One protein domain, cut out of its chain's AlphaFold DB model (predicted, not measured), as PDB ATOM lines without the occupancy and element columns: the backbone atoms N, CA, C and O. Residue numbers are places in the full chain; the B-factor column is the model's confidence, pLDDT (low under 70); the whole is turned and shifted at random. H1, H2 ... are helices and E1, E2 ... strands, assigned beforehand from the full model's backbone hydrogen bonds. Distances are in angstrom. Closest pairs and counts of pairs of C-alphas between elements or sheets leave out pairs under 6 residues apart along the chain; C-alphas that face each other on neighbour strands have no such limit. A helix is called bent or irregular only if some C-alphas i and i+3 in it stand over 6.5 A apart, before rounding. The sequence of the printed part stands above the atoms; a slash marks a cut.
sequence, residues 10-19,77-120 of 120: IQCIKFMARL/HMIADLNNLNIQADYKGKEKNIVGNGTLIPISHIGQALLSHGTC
ATOM      1  N   ILE A  10       1.279 -23.925 -10.141       33.41
ATOM      2  CA  ILE A  10       1.124 -23.445 -11.528       33.41
ATOM      3  C   ILE A  10       2.447 -22.870 -12.072       33.41
ATOM      4  O   ILE A  10       2.714 -23.000 -13.264       33.41
ATOM      5  N   GLN A  11       3.329 -22.345 -11.209       33.25
ATOM      6  CA  GLN A  11       4.678 -21.897 -11.600       33.25
ATOM      7  C   GLN A  11       5.571 -23.071 -12.052       33.25
ATOM      8  O   GLN A  11       6.258 -22.981 -13.067       33.25
ATOM      9  N   CYS A  12       5.476 -24.235 -11.398       35.25
ATOM     10  CA  CYS A  12       6.250 -25.418 -11.796       35.25
ATOM     11  C   CYS A  12       5.799 -26.037 -13.131       35.25
ATOM     12  O   CYS A  12       6.592 -26.714 -13.785       35.25
ATOM     13  N   ILE A  13       4.556 -25.805 -13.573       33.97
ATOM     14  CA  ILE A  13       4.057 -26.384 -14.831       33.97
ATOM     15  C   ILE A  13       4.623 -25.648 -16.054       33.97
ATOM     16  O   ILE A  13       4.884 -26.301 -17.061       33.97
ATOM     17  N   LYS A  14       4.933 -24.347 -15.982       33.97
ATOM     18  CA  LYS A  14       5.671 -23.690 -17.081       33.97
ATOM     19  C   LYS A  14       7.144 -24.105 -17.134       33.97
ATOM     20  O   LYS A  14       7.706 -24.175 -18.221       33.97
ATOM     21  N   PHE A  15       7.731 -24.467 -15.994       34.16
ATOM     22  CA  PHE A  15       9.127 -24.904 -15.908       34.16
ATOM     23  C   PHE A  15       9.345 -26.378 -16.316       34.16
ATOM     24  O   PHE A  15      10.467 -26.785 -16.594       34.16
ATOM     25  N   MET A  16       8.279 -27.186 -16.403       32.31
ATOM     26  CA  MET A  16       8.356 -28.616 -16.762       32.31
ATOM     27  C   MET A  16       7.628 -28.985 -18.065       32.31
ATOM     28  O   MET A  16       7.768 -30.110 -18.543       32.31
ATOM     29  N   ALA A  17       6.888 -28.064 -18.693       29.75
ATOM     30  CA  ALA A  17       6.136 -28.353 -19.921       29.75
ATOM     31  C   ALA A  17       7.000 -28.589 -21.179       29.75
ATOM     32  O   ALA A  17       6.454 -28.929 -22.224       29.75
ATOM     33  N   ARG A  18       8.333 -28.443 -21.117       38.75
ATOM     34  CA  ARG A  18       9.214 -28.608 -22.291       38.75
ATOM     35  C   ARG A  18      10.021 -29.906 -22.337       38.75
ATOM     36  O   ARG A  18      10.851 -30.045 -23.227       38.75
ATOM     37  N   LEU A  19       9.776 -30.855 -21.429       39.31
ATOM     38  CA  LEU A  19      10.437 -32.169 -21.472       39.31
ATOM     39  C   LEU A  19       9.553 -33.323 -21.966       39.31
ATOM     40  O   LEU A  19      10.075 -34.408 -22.197       39.31
ATOM     41  N   HIS A  77      15.383 -17.463 -10.037       76.94
ATOM     42  CA  HIS A  77      15.958 -18.114 -11.210       76.94
ATOM     43  C   HIS A  77      16.948 -19.194 -10.775       76.94
ATOM     44  O   HIS A  77      17.762 -18.981  -9.875       76.94
ATOM     45  N   MET A  78      16.903 -20.355 -11.432       79.50
ATOM     46  CA  MET A  78      17.916 -21.399 -11.259       79.50
ATOM     47  C   MET A  78      19.012 -21.217 -12.300       79.50
ATOM     48  O   MET A  78      18.734 -21.117 -13.493       79.50
ATOM     49  N   ILE A  79      20.259 -21.200 -11.842       75.62
ATOM     50  CA  ILE A  79      21.437 -21.021 -12.684       75.62
ATOM     51  C   ILE A  79      22.331 -22.249 -12.504       75.62
ATOM     52  O   ILE A  79      22.578 -22.682 -11.381       75.62
ATOM     53  N   ALA A  80      22.783 -22.827 -13.618       72.75
ATOM     54  CA  ALA A  80      23.619 -24.028 -13.606       72.75
ATOM     55  C   ALA A  80      25.105 -23.728 -13.338       72.75
ATOM     56  O   ALA A  80      25.798 -24.564 -12.765       72.75
ATOM     57  N   ASP A  81      25.582 -22.547 -13.745       74.56
ATOM     58  CA  ASP A  81      26.976 -22.122 -13.598       74.56
ATOM     59  C   ASP A  81      27.096 -20.918 -12.652       74.56
ATOM     60  O   ASP A  81      26.485 -19.871 -12.865       74.56
ATOM     61  N   LEU A  82      27.928 -21.069 -11.621       75.50
ATOM     62  CA  LEU A  82      28.218 -20.043 -10.622       75.50
ATOM     63  C   LEU A  82      28.868 -18.793 -11.219       75.50
ATOM     64  O   LEU A  82      28.654 -17.705 -10.694       75.50
ATOM     65  N   ASN A  83      29.593 -18.914 -12.333       81.88
ATOM     66  CA  ASN A  83      30.223 -17.764 -12.992       81.88
ATOM     67  C   ASN A  83      29.203 -16.743 -13.525       81.88
ATOM     68  O   ASN A  83      29.561 -15.603 -13.804       81.88
ATOM     69  N   ASN A  84      27.932 -17.138 -13.641       75.81
ATOM     70  CA  ASN A  84      26.840 -16.252 -14.044       75.81
ATOM     71  C   ASN A  84      26.230 -15.472 -12.861       75.81
ATOM     72  O   ASN A  84      25.303 -14.684 -13.056       75.81
ATOM     73  N   LEU A  85      26.726 -15.679 -11.635       80.06
ATOM     74  CA  LEU A  85      26.363 -14.891 -10.459       80.06
ATOM     75  C   LEU A  85      27.375 -13.761 -10.258       80.06
ATOM     76  O   LEU A  85      28.573 -13.992 -10.122       80.06
ATOM     77  N   ASN A  86      26.882 -12.527 -10.170       81.19
ATOM     78  CA  ASN A  86      27.714 -11.366  -9.855       81.19
ATOM     79  C   ASN A  86      28.090 -11.330  -8.365       81.19
ATOM     80  O   ASN A  86      29.165 -10.876  -7.984       81.19
ATOM     81  N   ILE A  87      27.185 -11.808  -7.511       83.31
ATOM     82  CA  ILE A  87      27.409 -11.981  -6.075       83.31
ATOM     83  C   ILE A  87      26.977 -13.397  -5.739       83.31
ATOM     84  O   ILE A  87      25.851 -13.773  -6.061       83.31
ATOM     85  N   GLN A  88      27.849 -14.157  -5.083       88.75
ATOM     86  CA  GLN A  88      27.588 -15.536  -4.685       88.75
ATOM     87  C   GLN A  88      27.874 -15.745  -3.199       88.75
ATOM     88  O   GLN A  88      28.810 -15.168  -2.641       88.75
ATOM     89  N   ALA A  89      27.074 -16.597  -2.574       86.19
ATOM     90  CA  ALA A  89      27.281 -17.079  -1.221       86.19
ATOM     91  C   ALA A  89      26.881 -18.553  -1.131       86.19
ATOM     92  O   ALA A  89      25.930 -18.999  -1.778       86.19
ATOM     93  N   ASP A  90      27.588 -19.300  -0.286       90.31
ATOM     94  CA  ASP A  90      27.210 -20.668   0.044       90.31
ATOM     95  C   ASP A  90      25.803 -20.705   0.635       90.31
ATOM     96  O   ASP A  90      25.486 -19.987   1.593       90.31
ATOM     97  N   TYR A  91      24.988 -21.627   0.144       88.94
ATOM     98  CA  TYR A  91      23.708 -21.890   0.765       88.94
ATOM     99  C   TYR A  91      23.887 -22.767   2.010       88.94
ATOM    100  O   TYR A  91      24.428 -23.870   1.940       88.94
ATOM    101  N   LYS A  92      23.443 -22.279   3.175       90.94
ATOM    102  CA  LYS A  92      23.527 -23.007   4.461       90.94
ATOM    103  C   LYS A  92      22.185 -23.593   4.922       90.94
ATOM    104  O   LYS A  92      22.110 -24.161   6.012       90.94
ATOM    105  N   GLY A  93      21.136 -23.437   4.116       86.81
ATOM    106  CA  GLY A  93      19.812 -23.988   4.390       86.81
ATOM    107  C   GLY A  93      19.725 -25.493   4.127       86.81
ATOM    108  O   GLY A  93      20.684 -26.144   3.709       86.81
ATOM    109  N   LYS A  94      18.550 -26.059   4.400       88.50
ATOM    110  CA  LYS A  94      18.221 -27.475   4.147       88.50
ATOM    111  C   LYS A  94      17.212 -27.642   3.015       88.50
ATOM    112  O   LYS A  94      16.851 -28.774   2.680       88.50
ATOM    113  N   GLU A  95      16.732 -26.534   2.471       87.56
ATOM    114  CA  GLU A  95      15.737 -26.496   1.427       87.56
ATOM    115  C   GLU A  95      16.306 -27.067   0.127       87.56
ATOM    116  O   GLU A  95      17.512 -27.066  -0.140       87.56
ATOM    117  N   LYS A  96      15.402 -27.639  -0.663       83.38
ATOM    118  CA  LYS A  96      15.709 -28.326  -1.912       83.38
ATOM    119  C   LYS A  96      14.621 -28.001  -2.914       83.38
ATOM    120  O   LYS A  96      13.455 -27.865  -2.544       83.38
ATOM    121  N   ASN A  97      15.001 -27.962  -4.179       81.69
ATOM    122  CA  ASN A  97      14.067 -27.728  -5.265       81.69
ATOM    123  C   ASN A  97      13.483 -29.055  -5.743       81.69
ATOM    124  O   ASN A  97      14.224 -30.007  -5.982       81.69
ATOM    125  N   ILE A  98      12.161 -29.126  -5.880       84.75
ATOM    126  CA  ILE A  98      11.481 -30.293  -6.448       84.75
ATOM    127  C   ILE A  98      11.345 -30.076  -7.952       84.75
ATOM    128  O   ILE A  98      10.744 -29.094  -8.388       84.75
ATOM    129  N   VAL A  99      11.876 -31.004  -8.742       81.44
ATOM    130  CA  VAL A  99      11.681 -31.023 -10.197       81.44
ATOM    131  C   VAL A  99      10.453 -31.854 -10.582       81.44
ATOM    132  O   VAL A  99       9.907 -32.593  -9.770       81.44
ATOM    133  N   GLY A 100       9.989 -31.744 -11.828       74.50
ATOM    134  CA  GLY A 100       8.710 -32.305 -12.286       74.50
ATOM    135  C   GLY A 100       8.594 -33.827 -12.209       74.50
ATOM    136  O   GLY A 100       7.483 -34.345 -12.207       74.50
ATOM    137  N   ASN A 101       9.712 -34.546 -12.085       79.06
ATOM    138  CA  ASN A 101       9.715 -35.985 -11.811       79.06
ATOM    139  C   ASN A 101       9.660 -36.323 -10.301       79.06
ATOM    140  O   ASN A 101       9.810 -37.484  -9.932       79.06
ATOM    141  N   GLY A 102       9.499 -35.325  -9.428       80.38
ATOM    142  CA  GLY A 102       9.475 -35.470  -7.970       80.38
ATOM    143  C   GLY A 102      10.852 -35.527  -7.300       80.38
ATOM    144  O   GLY A 102      10.924 -35.601  -6.074       80.38
ATOM    145  N   THR A 103      11.947 -35.480  -8.063       83.50
ATOM    146  CA  THR A 103      13.306 -35.499  -7.502       83.50
ATOM    147  C   THR A 103      13.615 -34.187  -6.788       83.50
ATOM    148  O   THR A 103      13.263 -33.107  -7.260       83.50
ATOM    149  N   LEU A 104      14.309 -34.286  -5.657       85.56
ATOM    150  CA  LEU A 104      14.807 -33.148  -4.890       85.56
ATOM    151  C   LEU A 104      16.247 -32.835  -5.303       85.56
ATOM    152  O   LEU A 104      17.132 -33.674  -5.130       85.56
ATOM    153  N   ILE A 105      16.493 -31.622  -5.784       86.75
ATOM    154  CA  ILE A 105      17.825 -31.120  -6.129       86.75
ATOM    155  C   ILE A 105      18.317 -30.202  -4.998       86.75
ATOM    156  O   ILE A 105      17.579 -29.299  -4.588       86.75
ATOM    157  N   PRO A 106      19.527 -30.429  -4.451       84.50
ATOM    158  CA  PRO A 106      20.086 -29.573  -3.414       84.50
ATOM    159  C   PRO A 106      20.436 -28.187  -3.964       84.50
ATOM    160  O   PRO A 106      20.915 -28.058  -5.089       84.50
ATOM    161  N   ILE A 107      20.248 -27.161  -3.139       86.31
ATOM    162  CA  ILE A 107      20.733 -25.809  -3.415       86.31
ATOM    163  C   ILE A 107      22.165 -25.724  -2.883       86.31
ATOM    164  O   ILE A 107      22.405 -26.001  -1.709       86.31
ATOM    165  N   SER A 108      23.123 -25.383  -3.745       86.19
ATOM    166  CA  SER A 108      24.534 -25.252  -3.360       86.19
ATOM    167  C   SER A 108      24.902 -23.811  -3.004       86.19
ATOM    168  O   SER A 108      25.579 -23.577  -2.005       86.19
ATOM    169  N   HIS A 109      24.414 -22.847  -3.786       89.00
ATOM    170  CA  HIS A 109      24.711 -21.427  -3.633       89.00
ATOM    171  C   HIS A 109      23.470 -20.585  -3.900       89.00
ATOM    172  O   HIS A 109      22.549 -21.005  -4.603       89.00
ATOM    173  N   ILE A 110      23.483 -19.382  -3.341       87.50
ATOM    174  CA  ILE A 110      22.519 -18.322  -3.619       87.50
ATOM    175  C   ILE A 110      23.276 -17.067  -4.033       87.50
ATOM    176  O   ILE A 110      24.438 -16.876  -3.668       87.50
ATOM    177  N   GLY A 111      22.628 -16.205  -4.805       87.00
ATOM    178  CA  GLY A 111      23.310 -15.047  -5.347       87.00
ATOM    179  C   GLY A 111      22.418 -14.137  -6.165       87.00
ATOM    180  O   GLY A 111      21.220 -14.369  -6.303       87.00
ATOM    181  N   GLN A 112      23.034 -13.097  -6.712       83.38
ATOM    182  CA  GLN A 112      22.389 -12.154  -7.616       83.38
ATOM    183  C   GLN A 112      23.048 -12.247  -8.988       83.38
ATOM    184  O   GLN A 112      24.275 -12.202  -9.095       83.38
ATOM    185  N   ALA A 113      22.231 -12.341 -10.030       80.75
ATOM    186  CA  ALA A 113      22.665 -12.256 -11.418       80.75
ATOM    187  C   ALA A 113      22.150 -10.953 -12.035       80.75
ATOM    188  O   ALA A 113      21.046 -10.503 -11.719       80.75
ATOM    189  N   LEU A 114      22.945 -10.350 -12.921       78.00
ATOM    190  CA  LEU A 114      22.474  -9.257 -13.762       78.00
ATOM    191  C   LEU A 114      21.898  -9.858 -15.041       78.00
ATOM    192  O   LEU A 114      22.599 -10.542 -15.783       78.00
ATOM    193  N   LEU A 115      20.626  -9.588 -15.297       72.31
ATOM    194  CA  LEU A 115      19.960 -10.028 -16.511       72.31
ATOM    195  C   LEU A 115      20.013  -8.885 -17.521       72.31
ATOM    196  O   LEU A 115      19.414  -7.830 -17.304       72.31
ATOM    197  N   SER A 116      20.742  -9.071 -18.620       64.75
ATOM    198  CA  SER A 116      20.684  -8.126 -19.734       64.75
ATOM    199  C   SER A 116      19.369  -8.340 -20.477       64.75
ATOM    200  O   SER A 116      19.223  -9.306 -21.226       64.75
ATOM    201  N   HIS A 117      18.403  -7.448 -20.272       59.44
ATOM    202  CA  HIS A 117      17.240  -7.389 -21.147       59.44
ATOM    203  C   HIS A 117      17.725  -6.845 -22.496       59.44
ATOM    204  O   HIS A 117      18.240  -5.728 -22.555       59.44
ATOM    205  N   GLY A 118      17.625  -7.641 -23.564       54.25
ATOM    206  CA  GLY A 118      17.907  -7.154 -24.913       54.25
ATOM    207  C   GLY A 118      16.976  -5.985 -25.213       54.25
ATOM    208  O   GLY A 118      15.763  -6.149 -25.160       54.25
ATOM    209  N   THR A 119      17.527  -4.795 -25.447       42.50
ATOM    210  CA  THR A 119      16.732  -3.624 -25.835       42.50
ATOM    211  C   THR A 119      15.881  -3.986 -27.049       42.50
ATOM    212  O   THR A 119      16.414  -4.548 -28.008       42.50
ATOM    213  N   CYS A 120      14.577  -3.722 -26.960       43.25
ATOM    214  CA  CYS A 120      13.626  -3.922 -28.046       43.25
ATOM    215  C   CYS A 120      13.947  -3.082 -29.288       43.25
ATOM    216  O   CYS A 120      14.618  -2.032 -29.152       43.25
TER     217      CYS A 120
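This is residues 10 to 19 and 77 to 120 of the 120 residues of an uncharacterized protein of Parasponia andersonii (UniProt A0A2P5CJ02). Little regular structure is here: a ribbon bent into an arc goes out through E1 and E2 and folds back through E3 and E4, with short helix H1 on the arc's inner side. The 54 printed residues, 20 in named elements, run H1, E1, E2, E3, E4, class mixed, with two antiparallel sheets, E1 - E4 and E2 - E3. The whole is loose, radius of gyration of the C-alphas 13.6 A, and flat, 35 by 34 by 17 A.

Find C-alpha 11 at (4.678, -21.897, -11.600); H1, residues 11 to 16, runs 9.2 A from there. E1 is residues 87 to 90, 10.6 A; E2 96 to 98; E3 104 to 106. E4, residues 109 to 112, 10.4 A, ends at (22.389, -12.154, -7.616).

In H1, 1 of 2 O i to N i+4 pairs is within hydrogen-bond range. Between E1 and E4, N 89 and O 110 are 2.9 A apart, within hydrogen-bond range. In hairpin E2 and E3, N 105 and O 97 are, at 2.8 A. E3 runs on into E4 at 75 degrees. H1 is apart from E2, E3 and E4.

Residues 20 to 76 are cut out, C-alphas 19 and 77 lying 18.3 A apart. No link printed whole is long. Residues 10 to 19 and 116 to 120 have pLDDT under 70.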